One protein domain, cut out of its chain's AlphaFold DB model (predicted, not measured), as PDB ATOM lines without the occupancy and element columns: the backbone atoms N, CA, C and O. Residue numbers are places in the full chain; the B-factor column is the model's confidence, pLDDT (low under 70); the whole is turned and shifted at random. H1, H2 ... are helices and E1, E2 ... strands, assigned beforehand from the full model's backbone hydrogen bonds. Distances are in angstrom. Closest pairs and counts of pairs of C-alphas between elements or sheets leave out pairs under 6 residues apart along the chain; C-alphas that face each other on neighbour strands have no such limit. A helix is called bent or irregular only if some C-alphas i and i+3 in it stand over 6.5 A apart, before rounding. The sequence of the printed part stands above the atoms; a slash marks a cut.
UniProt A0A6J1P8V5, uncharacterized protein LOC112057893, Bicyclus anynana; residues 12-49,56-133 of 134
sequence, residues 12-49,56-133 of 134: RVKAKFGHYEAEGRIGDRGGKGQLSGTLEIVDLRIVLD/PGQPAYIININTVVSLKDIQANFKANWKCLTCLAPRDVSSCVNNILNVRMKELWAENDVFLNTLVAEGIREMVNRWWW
ATOM      1  N   ARG A  12      -3.376 -58.918 -23.889       92.56
ATOM      2  CA  ARG A  12      -3.146 -58.807 -22.454       92.56
ATOM      3  C   ARG A  12      -1.691 -59.076 -22.116       92.56
ATOM      4  O   ARG A  12      -1.192 -60.168 -22.372       92.56
ATOM      5  N   VAL A  13      -1.038 -58.099 -21.499       92.00
ATOM      6  CA  VAL A  13       0.321 -58.222 -20.967       92.00
ATOM      7  C   VAL A  13       0.226 -58.203 -19.452       92.00
ATOM      8  O   VAL A  13      -0.313 -57.258 -18.888       92.00
ATOM      9  N   LYS A  14       0.725 -59.249 -18.789       94.38
ATOM     10  CA  LYS A  14       0.736 -59.342 -17.324       94.38
ATOM     11  C   LYS A  14       2.161 -59.385 -16.814       94.38
ATOM     12  O   LYS A  14       2.957 -60.200 -17.268       94.38
ATOM     13  N   ALA A  15       2.443 -58.566 -15.814       93.06
ATOM     14  CA  ALA A  15       3.673 -58.598 -15.049       93.06
ATOM     15  C   ALA A  15       3.343 -58.846 -13.574       93.06
ATOM     16  O   ALA A  15       2.448 -58.216 -13.006       93.06
ATOM     17  N   LYS A  16       4.071 -59.776 -12.952       94.81
ATOM     18  CA  LYS A  16       3.996 -60.051 -11.515       94.81
ATOM     19  C   LYS A  16       5.328 -59.688 -10.876       94.81
ATOM     20  O   LYS A  16       6.370 -60.204 -11.268       94.81
ATOM     21  N   PHE A  17       5.267 -58.842  -9.862       91.69
ATOM     22  CA  PHE A  17       6.406 -58.372  -9.092       91.69
ATOM     23  C   PHE A  17       6.360 -59.055  -7.729       91.69
ATOM     24  O   PHE A  17       5.472 -58.778  -6.923       91.69
ATOM     25  N   GLY A  18       7.272 -60.005  -7.501       88.94
ATOM     26  CA  GLY A  18       7.309 -60.792  -6.265       88.94
ATOM     27  C   GLY A  18       7.696 -59.945  -5.056       88.94
ATOM     28  O   GLY A  18       6.908 -59.790  -4.131       88.94
ATOM     29  N   HIS A  19       8.895 -59.373  -5.092       91.62
ATOM     30  CA  HIS A  19       9.382 -58.414  -4.106       91.62
ATOM     31  C   HIS A  19      10.443 -57.552  -4.777       91.62
ATOM     32  O   HIS A  19      11.438 -58.073  -5.277       91.62
ATOM     33  N   TYR A  20      10.203 -56.251  -4.836       88.94
ATOM     34  CA  TYR A  20      11.133 -55.270  -5.368       88.94
ATOM     35  C   TYR A  20      11.460 -54.267  -4.270       88.94
ATOM     36  O   TYR A  20      10.557 -53.708  -3.648       88.94
ATOM     37  N   GLU A  21      12.748 -54.033  -4.040       91.12
ATOM     38  CA  GLU A  21      13.219 -52.982  -3.149       91.12
ATOM     39  C   GLU A  21      14.049 -51.990  -3.943       91.12
ATOM     40  O   GLU A  21      14.925 -52.377  -4.716       91.12
ATOM     41  N   ALA A  22      13.790 -50.711  -3.721       86.94
ATOM     42  CA  ALA A  22      14.599 -49.638  -4.264       86.94
ATOM     43  C   ALA A  22      14.903 -48.633  -3.167       86.94
ATOM     44  O   ALA A  22      14.070 -48.360  -2.301       86.94
ATOM     45  N   GLU A  23      16.089 -48.054  -3.227       89.50
ATOM     46  CA  GLU A  23      16.465 -46.911  -2.414       89.50
ATOM     47  C   GLU A  23      16.773 -45.746  -3.343       89.50
ATOM     48  O   GLU A  23      17.428 -45.910  -4.372       89.50
ATOM     49  N   GLY A  24      16.269 -44.567  -2.993       84.12
ATOM     50  CA  GLY A  24      16.551 -43.339  -3.720       84.12
ATOM     51  C   GLY A  24      16.901 -42.228  -2.747       84.12
ATOM     52  O   GLY A  24      16.245 -42.076  -1.713       84.12
ATOM     53  N   ARG A  25      17.917 -41.434  -3.092       85.56
ATOM     54  CA  ARG A  25      18.338 -40.262  -2.323       85.56
ATOM     55  C   ARG A  25      18.611 -39.082  -3.253       85.56
ATOM     56  O   ARG A  25      19.304 -39.221  -4.253       85.56
ATOM     57  N   ILE A  26      18.070 -37.923  -2.896       74.12
ATOM     58  CA  ILE A  26      18.314 -36.620  -3.516       74.12
ATOM     59  C   ILE A  26      18.616 -35.636  -2.379       74.12
ATOM     60  O   ILE A  26      17.720 -35.243  -1.626       74.12
ATOM     61  N   GLY A  27      19.889 -35.258  -2.227       81.38
ATOM     62  CA  GLY A  27      20.356 -34.477  -1.076       81.38
ATOM     63  C   GLY A  27      20.081 -35.210   0.240       81.38
ATOM     64  O   GLY A  27      20.373 -36.396   0.364       81.38
ATOM     65  N   ASP A  28      19.462 -34.536   1.208       79.81
ATOM     66  CA  ASP A  28      19.068 -35.144   2.492       79.81
ATOM     67  C   ASP A  28      17.675 -35.779   2.474       79.81
ATOM     68  O   ASP A  28      17.171 -36.257   3.492       79.81
ATOM     69  N   ARG A  29      17.033 -35.806   1.304       78.12
ATOM     70  CA  ARG A  29      15.737 -36.449   1.109       78.12
ATOM     71  C   ARG A  29      15.941 -37.790   0.440       78.12
ATOM     72  O   ARG A  29      16.746 -37.936  -0.470       78.12
ATOM     73  N   GLY A  30      15.177 -38.775   0.867       85.88
ATOM     74  CA  GLY A  30      15.242 -40.097   0.283       85.88
ATOM     75  C   GLY A  30      14.455 -41.099   1.090       85.88
ATOM     76  O   GLY A  30      13.767 -40.755   2.060       85.88
ATOM     77  N   GLY A  31      14.591 -42.351   0.700       90.50
ATOM     78  CA  GLY A  31      13.998 -43.450   1.424       90.50
ATOM     79  C   GLY A  31      14.122 -44.762   0.688       90.50
ATOM     80  O   GLY A  31      14.611 -44.836  -0.440       90.50
ATOM     81  N   LYS A  32      13.644 -45.793   1.372       92.56
ATOM     82  CA  LYS A  32      13.567 -47.149   0.865       92.56
ATOM     83  C   LYS A  32      12.114 -47.475   0.548       92.56
ATOM     84  O   LYS A  32      11.242 -47.389   1.417       92.56
ATOM     85  N   GLY A  33      11.867 -47.836  -0.700       91.56
ATOM     86  CA  GLY A  33      10.602 -48.355  -1.187       91.56
ATOM     87  C   GLY A  33      10.633 -49.874  -1.258       91.56
ATOM     88  O   GLY A  33      11.634 -50.463  -1.660       91.56
ATOM     89  N   GLN A  34       9.524 -50.502  -0.889       93.38
ATOM     90  CA  GLN A  34       9.252 -51.914  -1.136       93.38
ATOM     91  C   GLN A  34       7.957 -52.024  -1.934       93.38
ATOM     92  O   GLN A  34       6.969 -51.373  -1.591       93.38
ATOM     93  N   LEU A  35       7.956 -52.844  -2.978       93.06
ATOM     94  CA  LEU A  35       6.848 -53.001  -3.912       93.06
ATOM     95  C   LEU A  35       6.659 -54.483  -4.255       93.06
ATOM     96  O   LEU A  35       7.604 -55.178  -4.616       93.06
ATOM     97  N   SER A  36       5.421 -54.961  -4.194       96.44
ATOM     98  CA  SER A  36       5.023 -56.283  -4.696       96.44
ATOM     99  C   SER A  36       3.611 -56.209  -5.258       96.44
ATOM    100  O   SER A  36       2.807 -55.407  -4.786       96.44
ATOM    101  N   GLY A  37       3.291 -57.004  -6.275       96.00
ATOM    102  CA  GLY A  37       1.962 -56.963  -6.876       96.00
ATOM    103  C   GLY A  37       1.919 -57.368  -8.335       96.00
ATOM    104  O   GLY A  37       2.781 -58.093  -8.834       96.00
ATOM    105  N   THR A  38       0.885 -56.904  -9.020       96.06
ATOM    106  CA  THR A  38       0.635 -57.215 -10.426       96.06
ATOM    107  C   THR A  38       0.303 -55.964 -11.216       96.06
ATOM    108  O   THR A  38      -0.427 -55.098 -10.735       96.06
ATOM    109  N   LEU A  39       0.785 -55.926 -12.452       94.12
ATOM    110  CA  LEU A  39       0.407 -54.963 -13.475       94.12
ATOM    111  C   LEU A  39      -0.141 -55.727 -14.678       94.12
ATOM    112  O   LEU A  39       0.463 -56.695 -15.135       94.12
ATOM    113  N   GLU A  40      -1.271 -55.284 -15.196       95.12
ATOM    114  CA  GLU A  40      -1.898 -55.804 -16.396       95.12
ATOM    115  C   GLU A  40      -2.160 -54.645 -17.361       95.12
ATOM    116  O   GLU A  40      -2.755 -53.640 -16.985       95.12
ATOM    117  N   ILE A  41      -1.694 -54.783 -18.601       92.31
ATOM    118  CA  ILE A  41      -1.983 -53.864 -19.704       92.31
ATOM    119  C   ILE A  41      -2.909 -54.600 -20.667       92.31
ATOM    120  O   ILE A  41      -2.607 -55.718 -21.097       92.31
ATOM    121  N   VAL A  42      -4.043 -53.984 -20.985       93.00
ATOM    122  CA  VAL A  42      -5.087 -54.564 -21.834       93.00
ATOM    123  C   VAL A  42      -5.039 -53.921 -23.213       93.00
ATOM    124  O   VAL A  42      -4.999 -52.695 -23.327       93.00
ATOM    125  N   ASP A  43      -5.079 -54.770 -24.240       92.94
ATOM    126  CA  ASP A  43      -5.073 -54.398 -25.656       92.94
ATOM    127  C   ASP A  43      -3.940 -53.416 -26.005       92.94
ATOM    128  O   ASP A  43      -4.169 -52.348 -26.570       92.94
ATOM    129  N   LEU A  44      -2.702 -53.781 -25.654       90.88
ATOM    130  CA  LEU A  44      -1.510 -53.041 -26.066       90.88
ATOM    131  C   LEU A  44      -1.290 -53.249 -27.566       90.88
ATOM    132  O   LEU A  44      -1.144 -54.383 -28.023       90.88
ATOM    133  N   ARG A  45      -1.211 -52.161 -28.325       92.62
ATOM    134  CA  ARG A  45      -0.808 -52.173 -29.729       92.62
ATOM    135  C   ARG A  45       0.378 -51.246 -29.938       92.62
ATOM    136  O   ARG A  45       0.344 -50.091 -29.517       92.62
ATOM    137  N   ILE A  46       1.404 -51.760 -30.601       91.69
ATOM    138  CA  ILE A  46       2.613 -51.034 -30.975       91.69
ATOM    139  C   ILE A  46       2.753 -51.157 -32.488       91.69
ATOM    140  O   ILE A  46       2.978 -52.252 -33.000       91.69
ATOM    141  N   VAL A  47       2.625 -50.036 -33.190       94.25
ATOM    142  CA  VAL A  47       2.887 -49.941 -34.627       94.25
ATOM    143  C   VAL A  47       4.237 -49.267 -34.820       94.25
ATOM    144  O   VAL A  47       4.462 -48.183 -34.285       94.25
ATOM    145  N   LEU A  48       5.128 -49.918 -35.560       93.00
ATOM    146  CA  LEU A  48       6.456 -49.440 -35.916       93.00
ATOM    147  C   LEU A  48       6.529 -49.242 -37.427       93.00
ATOM    148  O   LEU A  48       6.188 -50.148 -38.183       93.00
ATOM    149  N   ASP A  49       7.056 -48.102 -37.843       93.88
ATOM    150  CA  ASP A  49       7.504 -47.840 -39.207       93.88
ATOM    151  C   ASP A  49       8.993 -47.509 -39.140       93.88
ATOM    152  O   ASP A  49       9.393 -46.478 -38.589       93.88
ATOM    153  N   PRO A  56      25.744 -55.620 -47.180       84.81
ATOM    154  CA  PRO A  56      26.198 -57.004 -47.235       84.81
ATOM    155  C   PRO A  56      27.317 -57.261 -46.217       84.81
ATOM    156  O   PRO A  56      28.286 -56.508 -46.156       84.81
ATOM    157  N   GLY A  57      27.171 -58.314 -45.412       83.06
ATOM    158  CA  GLY A  57      28.153 -58.683 -44.388       83.06
ATOM    159  C   GLY A  57      28.143 -57.818 -43.120       83.06
ATOM    160  O   GLY A  57      29.002 -58.023 -42.269       83.06
ATOM    161  N   GLN A  58      27.195 -56.885 -42.964       83.31
ATOM    162  CA  GLN A  58      27.018 -56.102 -41.736       83.31
ATOM    163  C   GLN A  58      25.610 -56.276 -41.147       83.31
ATOM    164  O   GLN A  58      24.656 -56.511 -41.896       83.31
ATOM    165  N   PRO A  59      25.454 -56.118 -39.821       84.06
ATOM    166  CA  PRO A  59      24.141 -56.097 -39.197       84.06
ATOM    167  C   PRO A  59      23.261 -54.955 -39.714       84.06
ATOM    168  O   PRO A  59      23.749 -53.887 -40.096       84.06
ATOM    169  N   ALA A  60      21.945 -55.170 -39.706       84.06
ATOM    170  CA  ALA A  60      20.990 -54.123 -40.048       84.06
ATOM    171  C   ALA A  60      20.956 -53.042 -38.955       84.06
ATOM    172  O   ALA A  60      20.932 -53.352 -37.766       84.06
ATOM    173  N   TYR A  61      20.905 -51.774 -39.361       87.69
ATOM    174  CA  TYR A  61      20.872 -50.625 -38.455       87.69
ATOM    175  C   TYR A  61      19.603 -49.798 -38.662       87.69
ATOM    176  O   TYR A  61      19.283 -49.427 -39.794       87.69
ATOM    177  N   ILE A  62      18.901 -49.462 -37.581       89.50
ATOM    178  CA  ILE A  62      17.734 -48.572 -37.612       89.50
ATOM    179  C   ILE A  62      18.218 -47.122 -37.737       89.50
ATOM    180  O   ILE A  62      18.803 -46.579 -36.799       89.50
ATOM    181  N   ILE A  63      17.956 -46.499 -38.892       90.12
ATOM    182  CA  ILE A  63      18.223 -45.073 -39.151       90.12
ATOM    183  C   ILE A  63      17.137 -44.217 -38.506       90.12
ATOM    184  O   ILE A  63      17.439 -43.223 -37.853       90.12
ATOM    185  N   ASN A  64      15.883 -44.599 -38.730       90.38
ATOM    186  CA  ASN A  64      14.717 -43.883 -38.241       90.38
ATOM    187  C   ASN A  64      13.631 -44.875 -37.827       90.38
ATOM    188  O   ASN A  64      13.513 -45.948 -38.424       90.38
ATOM    189  N   ILE A  65      12.842 -44.499 -36.830       92.12
ATOM    190  CA  ILE A  65      11.715 -45.272 -36.323       92.12
ATOM    191  C   ILE A  65      10.596 -44.309 -35.946       92.12
ATOM    192  O   ILE A  65      10.798 -43.384 -35.165       92.12
ATOM    193  N   ASN A  66       9.415 -44.541 -36.501       91.50
ATOM    194  CA  ASN A  66       8.186 -43.914 -36.049       91.50
ATOM    195  C   ASN A  66       7.365 -44.962 -35.302       91.50
ATOM    196  O   ASN A  66       7.205 -46.090 -35.773       91.50
ATOM    197  N   THR A  67       6.838 -44.581 -34.148       92.31
ATOM    198  CA  THR A  67       6.077 -45.457 -33.252       92.31
ATOM    199  C   THR A  67       4.706 -44.874 -33.000       92.31
ATOM    200  O   THR A  67       4.577 -43.687 -32.709       92.31
ATOM    201  N   VAL A  68       3.693 -45.732 -33.010       92.06
ATOM    202  CA  VAL A  68       2.391 -45.429 -32.417       92.06
ATOM    203  C   VAL A  68       2.085 -46.505 -31.390       92.06
ATOM    204  O   VAL A  68       1.901 -47.674 -31.733       92.06
ATOM    205  N   VAL A  69       2.042 -46.108 -30.124       89.44
ATOM    206  CA  VAL A  69       1.712 -46.975 -28.997       89.44
ATOM    207  C   VAL A  69       0.333 -46.607 -28.479       89.44
ATOM    208  O   VAL A  69       0.056 -45.457 -28.151       89.44
ATOM    209  N   SER A  70      -0.533 -47.606 -28.373       88.69
ATOM    210  CA  SER A  70      -1.870 -47.455 -27.807       88.69
ATOM    211  C   SER A  70      -2.172 -48.608 -26.864       88.69
ATOM    212  O   SER A  70      -1.664 -49.715 -27.027       88.69
ATOM    213  N   LEU A  71      -2.990 -48.338 -25.858       89.88
ATOM    214  CA  LEU A  71      -3.490 -49.331 -24.920       89.88
ATOM    215  C   LEU A  71      -4.915 -48.955 -24.527       89.88
ATOM    216  O   LEU A  71      -5.279 -47.779 -24.559       89.88
ATOM    217  N   LYS A  72      -5.724 -49.946 -24.159       89.19
ATOM    218  CA  LYS A  72      -7.104 -49.708 -23.728       89.19
ATOM    219  C   LYS A  72      -7.196 -49.447 -22.233       89.19
ATOM    220  O   LYS A  72      -7.948 -48.579 -21.800       89.19
ATOM    221  N   ASP A  73      -6.483 -50.243 -21.446       90.06
ATOM    222  CA  ASP A  73      -6.596 -50.207 -19.994       90.06
ATOM    223  C   ASP A  73      -5.283 -50.607 -19.314       90.06
ATOM    224  O   ASP A  73      -4.478 -51.363 -19.863       90.06
ATOM    225  N   ILE A  74      -5.098 -50.099 -18.099       91.25
ATOM    226  CA  ILE A  74      -4.027 -50.473 -17.179       91.25
ATOM    227  C   ILE A  74      -4.691 -50.832 -15.858       91.25
ATOM    228  O   ILE A  74      -5.443 -50.033 -15.298       91.25
ATOM    229  N   GLN A  75      -4.383 -52.028 -15.365       93.75
ATOM    230  CA  GLN A  75      -4.861 -52.545 -14.094       93.75
ATOM    231  C   GLN A  75      -3.669 -52.911 -13.217       93.75
ATOM    232  O   GLN A  75      -2.866 -53.780 -13.542       93.75
ATOM    233  N   ALA A  76      -3.546 -52.231 -12.092       94.19
ATOM    234  CA  ALA A  76      -2.456 -52.357 -11.151       94.19
ATOM    235  C   ALA A  76      -3.008 -52.702  -9.769       94.19
ATOM    236  O   ALA A  76      -3.943 -52.070  -9.276       94.19
ATOM    237  N   ASN A  77      -2.407 -53.708  -9.144       96.12
ATOM    238  CA  ASN A  77      -2.690 -54.085  -7.769       96.12
ATOM    239  C   ASN A  77      -1.369 -54.348  -7.053       96.12
ATOM    240  O   ASN A  77      -0.803 -55.440  -7.132       96.12
ATOM    241  N   PHE A  78      -0.869 -53.311  -6.396       95.25
ATOM    242  CA  PHE A  78       0.387 -53.311  -5.672       95.25
ATOM    243  C   PHE A  78       0.178 -53.101  -4.183       95.25
ATOM    244  O   PHE A  78      -0.597 -52.243  -3.761       95.25
ATOM    245  N   LYS A  79       0.961 -53.841  -3.406       96.12
ATOM    246  CA  LYS A  79       1.309 -53.511  -2.034       96.12
ATOM    247  C   LYS A  79       2.636 -52.762  -2.057       96.12
ATOM    248  O   LYS A  79       3.645 -53.299  -2.523       96.12
ATOM    249  N   ALA A  80       2.625 -51.531  -1.567       94.12
ATOM    250  CA  ALA A  80       3.765 -50.635  -1.591       94.12
ATOM    251  C   ALA A  80       3.983 -49.990  -0.221       94.12
ATOM    252  O   ALA A  80       3.076 -49.375   0.336       94.12
ATOM    253  N   ASN A  81       5.206 -50.084   0.289       94.06
ATOM    254  CA  ASN A  81       5.626 -49.423   1.518       94.06
ATOM    255  C   ASN A  81       6.775 -48.468   1.225       94.06
ATOM    256  O   ASN A  81       7.689 -48.795   0.471       94.06
ATOM    257  N   TRP A  82       6.756 -47.308   1.868       91.19
ATOM    258  CA  TRP A  82       7.824 -46.323   1.788       91.19
ATOM    259  C   TRP A  82       8.331 -45.975   3.181       91.19
ATOM    260  O   TRP A  82       7.559 -45.551   4.041       91.19
ATOM    261  N   LYS A  83       9.637 -46.102   3.406       92.44
ATOM    262  CA  LYS A  83      10.307 -45.598   4.607       92.44
ATOM    263  C   LYS A  83      11.218 -44.446   4.215       92.44
ATOM    264  O   LYS A  83      12.251 -44.673   3.591       92.44
ATOM    265  N   CYS A  84      10.853 -43.220   4.588       87.75
ATOM    266  CA  CYS A  84      11.757 -42.088   4.405       87.75
ATOM    267  C   CYS A  84      12.990 -42.221   5.317       87.75
ATOM    268  O   CYS A  84      12.907 -42.867   6.363       87.75
ATOM    269  N   LEU A  85      14.118 -41.611   4.944       84.25
ATOM    270  CA  LEU A  85      15.390 -41.747   5.678       84.25
ATOM    271  C   LEU A  85      15.286 -41.379   7.167       84.25
ATOM    272  O   LEU A  85      15.894 -42.033   8.007       84.25
ATOM    273  N   THR A  86      14.488 -40.362   7.497       84.69
ATOM    274  CA  THR A  86      14.288 -39.865   8.869       84.69
ATOM    275  C   THR A  86      13.038 -40.432   9.547       84.69
ATOM    276  O   THR A  86      12.749 -40.107  10.697       84.69
ATOM    277  N   CYS A  87      12.274 -41.281   8.853       85.31
ATOM    278  CA  CYS A  87      11.027 -41.832   9.365       85.31
ATOM    279  C   CYS A  87      11.303 -42.980  10.340       85.31
ATOM    280  O   CYS A  87      12.001 -43.943  10.013       85.31
ATOM    281  N   LEU A  88      10.660 -42.927  11.509       82.94
ATOM    282  CA  LEU A  88      10.723 -43.992  12.516       82.94
ATOM    283  C   LEU A  88      10.129 -45.315  12.000       82.94
ATOM    284  O   LEU A  88      10.653 -46.386  12.299       82.94
ATOM    285  N   ALA A  89       9.082 -45.245  11.172       87.56
ATOM    286  CA  ALA A  89       8.388 -46.406  10.624       87.56
ATOM    287  C   ALA A  89       8.084 -46.246   9.120       87.56
ATOM    288  O   ALA A  89       7.938 -45.117   8.638       87.56
ATOM    289  N   PRO A  90       7.992 -47.358   8.364       88.94
ATOM    290  CA  PRO A  90       7.477 -47.347   6.999       88.94
ATOM    291  C   PRO A  90       5.994 -46.957   6.968       88.94
ATOM    292  O   PRO A  90       5.231 -47.271   7.881       88.94
ATOM    293  N   ARG A  91       5.583 -46.306   5.881       91.94
ATOM    294  CA  ARG A  91       4.198 -45.944   5.585       91.94
ATOM    295  C   ARG A  91       3.684 -46.770   4.414       91.94
ATOM    296  O   ARG A  91       4.373 -46.889   3.400       91.94
ATOM    297  N   ASP A  92       2.461 -47.270   4.535       93.62
ATOM    298  CA  ASP A  92       1.740 -47.865   3.411       93.62
ATOM    299  C   ASP A  92       1.356 -46.766   2.405       93.62
ATOM    300  O   ASP A  92       0.682 -45.786   2.741       93.62
ATOM    301  N   VAL A  93       1.833 -46.917   1.171       93.38
ATOM    302  CA  VAL A  93       1.567 -46.024   0.035       93.38
ATOM    303  C   VAL A  93       0.899 -46.765  -1.127       93.38
ATOM    304  O   VAL A  93       0.809 -46.231  -2.234       93.38
ATOM    305  N   SER A  94       0.382 -47.973  -0.882       95.31
ATOM    306  CA  SER A  94      -0.274 -48.836  -1.873       95.31
ATOM    307  C   SER A  94      -1.397 -48.109  -2.604       95.31
ATOM    308  O   SER A  94      -1.462 -48.140  -3.831       95.31
ATOM    309  N   SER A  95      -2.250 -47.382  -1.872       95.31
ATOM    310  CA  SER A  95      -3.346 -46.613  -2.476       95.31
ATOM    311  C   SER A  95      -2.841 -45.538  -3.442       95.31
ATOM    312  O   SER A  95      -3.442 -45.346  -4.494       95.31
ATOM    313  N   CYS A  96      -1.741 -44.852  -3.116       92.25
ATOM    314  CA  CYS A  96      -1.165 -43.833  -3.993       92.25
ATOM    315  C   CYS A  96      -0.593 -44.465  -5.263       92.25
ATOM    316  O   CYS A  96      -0.884 -43.996  -6.359       92.25
ATOM    317  N   VAL A  97       0.174 -45.551  -5.121       91.88
ATOM    318  CA  VAL A  97       0.773 -46.270  -6.257       91.88
ATOM    319  C   VAL A  97      -0.309 -46.816  -7.186       91.88
ATOM    320  O   VAL A  97      -0.264 -46.576  -8.391       91.88
ATOM    321  N   ASN A  98      -1.325 -47.481  -6.633       94.38
ATOM    322  CA  ASN A  98      -2.430 -48.009  -7.425       94.38
ATOM    323  C   ASN A  98      -3.237 -46.890  -8.087       94.38
ATOM    324  O   ASN A  98      -3.615 -47.041  -9.242       94.38
ATOM    325  N   ASN A  99      -3.470 -45.756  -7.422       93.94
ATOM    326  CA  ASN A  99      -4.162 -44.628  -8.045       93.94
ATOM    327  C   ASN A  99      -3.358 -44.025  -9.209       93.94
ATOM    328  O   ASN A  99      -3.917 -43.732 -10.264       93.94
ATOM    329  N   ILE A 100      -2.039 -43.880  -9.048       91.94
ATOM    330  CA  ILE A 100      -1.170 -43.394 -10.126       91.94
ATOM    331  C   ILE A 100      -1.247 -44.337 -11.331       91.94
ATOM    332  O   ILE A 100      -1.498 -43.883 -12.441       91.94
ATOM    333  N   LEU A 101      -1.087 -45.643 -11.121       91.31
ATOM    334  CA  LEU A 101      -1.029 -46.612 -12.218       91.31
ATOM    335  C   LEU A 101      -2.392 -46.876 -12.879       91.31
ATOM    336  O   LEU A 101      -2.459 -46.991 -14.097       91.31
ATOM    337  N   ASN A 102      -3.478 -46.957 -12.103       91.62
ATOM    338  CA  ASN A 102      -4.813 -47.267 -12.633       91.62
ATOM    339  C   ASN A 102      -5.529 -46.059 -13.248       91.62
ATOM    340  O   ASN A 102      -6.393 -46.243 -14.111       91.62
ATOM    341  N   VAL A 103      -5.222 -44.847 -12.770       89.94
ATOM    342  CA  VAL A 103      -5.937 -43.614 -13.139       89.94
ATOM    343  C   VAL A 103      -4.998 -42.643 -13.842       89.94
ATOM    344  O   VAL A 103      -5.132 -42.427 -15.045       89.94
ATOM    345  N   ARG A 104      -4.002 -42.106 -13.126       87.50
ATOM    346  CA  ARG A 104      -3.163 -41.007 -13.639       87.50
ATOM    347  C   ARG A 104      -2.336 -41.390 -14.857       87.50
ATOM    348  O   ARG A 104      -2.156 -40.569 -15.742       87.50
ATOM    349  N   MET A 105      -1.850 -42.626 -14.934       84.38
ATOM    350  CA  MET A 105      -1.070 -43.079 -16.086       84.38
ATOM    351  C   MET A 105      -1.867 -43.029 -17.387       84.38
ATOM    352  O   MET A 105      -1.273 -42.764 -18.423       84.38
ATOM    353  N   LYS A 106      -3.189 -43.234 -17.351       81.19
ATOM    354  CA  LYS A 106      -4.038 -43.121 -18.547       81.19
ATOM    355  C   LYS A 106      -4.167 -41.674 -19.007       81.19
ATOM    356  O   LYS A 106      -4.073 -41.410 -20.198       81.19
ATOM    357  N   GLU A 107      -4.343 -40.756 -18.057       84.31
ATOM    358  CA  GLU A 107      -4.381 -39.312 -18.317       84.31
ATOM    359  C   GLU A 107      -3.047 -38.849 -18.916       84.31
ATOM    360  O   GLU A 107      -3.024 -38.272 -19.998       84.31
ATOM    361  N   LEU A 108      -1.928 -39.220 -18.284       83.06
ATOM    362  CA  LEU A 108      -0.588 -38.908 -18.784       83.06
ATOM    363  C   LEU A 108      -0.345 -39.471 -20.185       83.06
ATOM    364  O   LEU A 108       0.294 -38.803 -20.994       83.06
ATOM    365  N   TRP A 109      -0.854 -40.673 -20.478       81.38
ATOM    366  CA  TRP A 109      -0.725 -41.278 -21.803       81.38
ATOM    367  C   TRP A 109      -1.503 -40.518 -22.872       81.38
ATOM    368  O   TRP A 109      -1.011 -40.368 -23.985       81.38
ATOM    369  N   ALA A 110      -2.699 -40.037 -22.535       81.69
ATOM    370  CA  ALA A 110      -3.521 -39.245 -23.441       81.69
ATOM    371  C   ALA A 110      -2.938 -37.842 -23.681       81.69
ATOM    372  O   ALA A 110      -3.036 -37.322 -24.785       81.69
ATOM    373  N   GLU A 111      -2.321 -37.238 -22.662       85.62
ATOM    374  CA  GLU A 111      -1.747 -35.888 -22.741       85.62
ATOM    375  C   GLU A 111      -0.353 -35.846 -23.386       85.62
ATOM    376  O   GLU A 111       0.045 -34.813 -23.917       85.62
ATOM    377  N   ASN A 112       0.407 -36.946 -23.321       84.50
ATOM    378  CA  ASN A 112       1.820 -36.997 -23.720       84.50
ATOM    379  C   ASN A 112       2.102 -38.099 -24.751       84.50
ATOM    380  O   ASN A 112       3.202 -38.661 -24.779       84.50
ATOM    381  N   ASP A 113       1.122 -38.428 -25.589       83.25
ATOM    382  CA  ASP A 113       1.200 -39.505 -26.578       83.25
ATOM    383  C   ASP A 113       2.438 -39.387 -27.486       83.25
ATOM    384  O   ASP A 113       3.175 -40.358 -27.652       83.25
ATOM    385  N   VAL A 114       2.742 -38.187 -27.988       85.19
ATOM    386  CA  VAL A 114       3.927 -37.909 -28.814       85.19
ATOM    387  C   VAL A 114       5.214 -38.230 -28.060       85.19
ATOM    388  O   VAL A 114       6.064 -38.957 -28.570       85.19
ATOM    389  N   PHE A 115       5.354 -37.729 -26.831       85.81
ATOM    390  CA  PHE A 115       6.561 -37.937 -26.032       85.81
ATOM    391  C   PHE A 115       6.773 -39.417 -25.695       85.81
ATOM    392  O   PHE A 115       7.886 -39.930 -25.826       85.81
ATOM    393  N   LEU A 116       5.712 -40.129 -25.307       84.88
ATOM    394  CA  LEU A 116       5.778 -41.560 -25.009       84.88
ATOM    395  C   LEU A 116       6.102 -42.385 -26.257       84.88
ATOM    396  O   LEU A 116       6.929 -43.294 -26.188       84.88
ATOM    397  N   ASN A 117       5.516 -42.038 -27.404       88.88
ATOM    398  CA  ASN A 117       5.838 -42.665 -28.682       88.88
ATOM    399  C   ASN A 117       7.318 -42.486 -29.031       88.88
ATOM    400  O   ASN A 117       7.964 -43.466 -29.406       88.88
ATOM    401  N   THR A 118       7.871 -41.282 -28.850       89.44
ATOM    402  CA  THR A 118       9.302 -41.009 -29.051       89.44
ATOM    403  C   THR A 118      10.175 -41.805 -28.084       89.44
ATOM    404  O   THR A 118      11.140 -42.429 -28.520       89.44
ATOM    405  N   LEU A 119       9.833 -41.848 -26.791       88.12
ATOM    406  CA  LEU A 119      10.589 -42.625 -25.803       88.12
ATOM    407  C   LEU A 119      10.653 -44.114 -26.165       88.12
ATOM    408  O   LEU A 119      11.719 -44.724 -26.076       88.12
ATOM    409  N   VAL A 120       9.530 -44.701 -26.588       88.25
ATOM    410  CA  VAL A 120       9.488 -46.106 -27.016       88.25
ATOM    411  C   VAL A 120      10.278 -46.311 -28.313       88.25
ATOM    412  O   VAL A 120      11.021 -47.289 -28.404       88.25
ATOM    413  N   ALA A 121      10.180 -45.389 -29.280       90.50
ATOM    414  CA  ALA A 121      10.967 -45.422 -30.521       90.50
ATOM    415  C   ALA A 121      12.464 -45.490 -30.223       90.50
ATOM    416  O   ALA A 121      13.157 -46.398 -30.683       90.50
ATOM    417  N   GLU A 122      12.951 -44.541 -29.425       90.12
ATOM    418  CA  GLU A 122      14.367 -44.426 -29.094       90.12
ATOM    419  C   GLU A 122      14.853 -45.632 -28.291       90.12
ATOM    420  O   GLU A 122      15.907 -46.184 -28.600       90.12
ATOM    421  N   GLY A 123      14.050 -46.123 -27.340       88.62
ATOM    422  CA  GLY A 123      14.357 -47.349 -26.605       88.62
ATOM    423  C   GLY A 123      14.527 -48.563 -27.526       88.62
ATOM    424  O   GLY A 123      15.528 -49.275 -27.431       88.62
ATOM    425  N   ILE A 124      13.599 -48.779 -28.467       89.00
ATOM    426  CA  ILE A 124      13.695 -49.866 -29.456       89.00
ATOM    427  C   ILE A 124      14.923 -49.668 -30.351       89.00
ATOM    428  O   ILE A 124      15.684 -50.616 -30.562       89.00
ATOM    429  N   ARG A 125      15.140 -48.447 -30.856       89.75
ATOM    430  CA  ARG A 125      16.279 -48.109 -31.717       89.75
ATOM    431  C   ARG A 125      17.598 -48.425 -31.029       89.75
ATOM    432  O   ARG A 125      18.445 -49.085 -31.626       89.75
ATOM    433  N   GLU A 126      17.769 -47.991 -29.783       88.62
ATOM    434  CA  GLU A 126      18.974 -48.266 -29.008       88.62
ATOM    435  C   GLU A 126      19.159 -49.759 -28.737       88.62
ATOM    436  O   GLU A 126      20.256 -50.274 -28.950       88.62
ATOM    437  N   MET A 127      18.109 -50.467 -28.308       86.88
ATOM    438  CA  MET A 127      18.197 -51.898 -28.007       86.88
ATOM    439  C   MET A 127      18.568 -52.718 -29.242       86.88
ATOM    440  O   MET A 127      19.514 -53.503 -29.187       86.88
ATOM    441  N   VAL A 128      17.871 -52.517 -30.364       85.12
ATOM    442  CA  VAL A 128      18.137 -53.254 -31.609       85.12
ATOM    443  C   VAL A 128      19.521 -52.915 -32.145       85.12
ATOM    444  O   VAL A 128      20.282 -53.815 -32.481       85.12
ATOM    445  N   ASN A 129      19.888 -51.631 -32.190       87.06
ATOM    446  CA  ASN A 129      21.188 -51.241 -32.723       87.06
ATOM    447  C   ASN A 129      22.348 -51.722 -31.844       87.06
ATOM    448  O   ASN A 129      23.410 -51.981 -32.398       87.06
ATOM    449  N   ARG A 130      22.173 -51.856 -30.518       84.88
ATOM    450  CA  ARG A 130      23.182 -52.426 -29.605       84.88
ATOM    451  C   ARG A 130      23.268 -53.948 -29.674       84.88
ATOM    452  O   ARG A 130      24.370 -54.467 -29.537       84.88
ATOM    453  N   TRP A 131      22.146 -54.641 -29.885       81.00
ATOM    454  CA  TRP A 131      22.067 -56.110 -29.892       81.00
ATOM    455  C   TRP A 131      23.084 -56.759 -30.833       81.00
ATOM    456  O   TRP A 131      23.654 -57.791 -30.517       81.00
ATOM    457  N   TRP A 132      23.346 -56.132 -31.978       72.06
ATOM    458  CA  TRP A 132      24.281 -56.651 -32.976       72.06
ATOM    459  C   TRP A 132      25.762 -56.574 -32.590       72.06
ATOM    460  O   TRP A 132      26.598 -57.117 -33.308       72.06
ATOM    461  N   TRP A 133      26.093 -55.864 -31.510       66.12
ATOM    462  CA  TRP A 133      27.470 -55.649 -31.051       66.12
ATOM    463  C   TRP A 133      27.796 -56.420 -29.765       66.12
ATOM    464  O   TRP A 133      28.823 -56.146 -29.144       66.12
TER     465      TRP A 133
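AT A GLANCE: This is residues 12 to 49 and 56 to 133 of the 134 residues of the protein "uncharacterized protein LOC112057893" of Bicyclus anynana (UniProt A0A6J1P8V5). A twisted sheet bends sharply into two wings, and one helix packs on each wing. E1, E4 and residues 29 to 42 of E2 make the larger wing, which curls round H1; residues 45 to 49 of E2 and E3 make the other, with H2 packed on it, and the two helices make a corner. The printed part has 116 residues, with four named strands and two named helices, which follow each other along the chain as E1, E2, E3, E4, H1 and H2; the class is mixed, helices and strands, and in the branched sheet E2 is the antiparallel neighbour of E1, of E3 and of E4. The whole is loose, with a radius of gyration of the C-alphas of 18.4 A, and elongated, spanning 63 by 32 by 27 A.

HOW THE PARTS SIT: E2, residues 29 to 49, has three neighbours and bends by 91 degrees at residue 42. E1, residues 12 to 26, lies on one side of it, and the two form a hairpin, with N 15 and O 39 2.8 A apart, within hydrogen-bond range. E4, residues 73 to 84, lies on the other side of E2, with N 40 and O 75 2.7 A apart. The pairing is staggered: E3, residues 61 to 70, is the neighbour of E2 beyond the bend, with N 47 and O 68 2.9 A apart. E3 runs on into E4 across a break of 2 residues, at 99 degrees. H1, residues 94 to 111, is on the sheet, and the closest C-alphas of E4 and H1, those of Ala 80 and Ser 94, are 4.4 A apart. H1 has a kink of 34 degrees near residue 105 and is only just irregular, with C-alphas 102 and 105 6.6 A apart. H2, residues 113 to 131, is on the sheet at a height over the sheet of 7.6 A. It lies over E3 and only just not over E2, on which 2 of its 19 C-alphas fall; it runs slantwise to the strands, at 38 degrees to E3 on the local plane. The closest C-alphas of E3 and H2 are those of Thr 67 and Asn 117, 5.4 A apart. H1 and H2 are close but not clearly touching, about perpendicular at 82 degrees, with the C-alphas of Trp 109 and Leu 116 closest at 7.3 A. Every O i to N i+4 pair is within hydrogen-bond range in H2, and 11 of 14 are in H1. E1 and E3 are apart.

IN THESE COORDINATES: E2 is 42.7 A from first to last C-alpha, E1 36.2 A, E4 31.6 A and E3 25.3 A; H1 is 24.6 A and H2 26.9 A. E1 begins at C-alpha 12, (-3.146, -58.807, -22.454), and H2 ends at C-alpha 131, (22.067, -56.110, -29.892).

THE WHOLE: The two C-alphas farthest apart, those of Pro 56 and Leu 88, are 63.1 A apart. Residues 50 to 55, in the link from E2 to E3, are cut out, and C-alphas 49 and 56 are 22.3 A apart across the cut. Of the links that are printed whole, E4 to H1 is short and the others are tight. The mean pLDDT of the printed part is 89.0, and residue 133 is under 70.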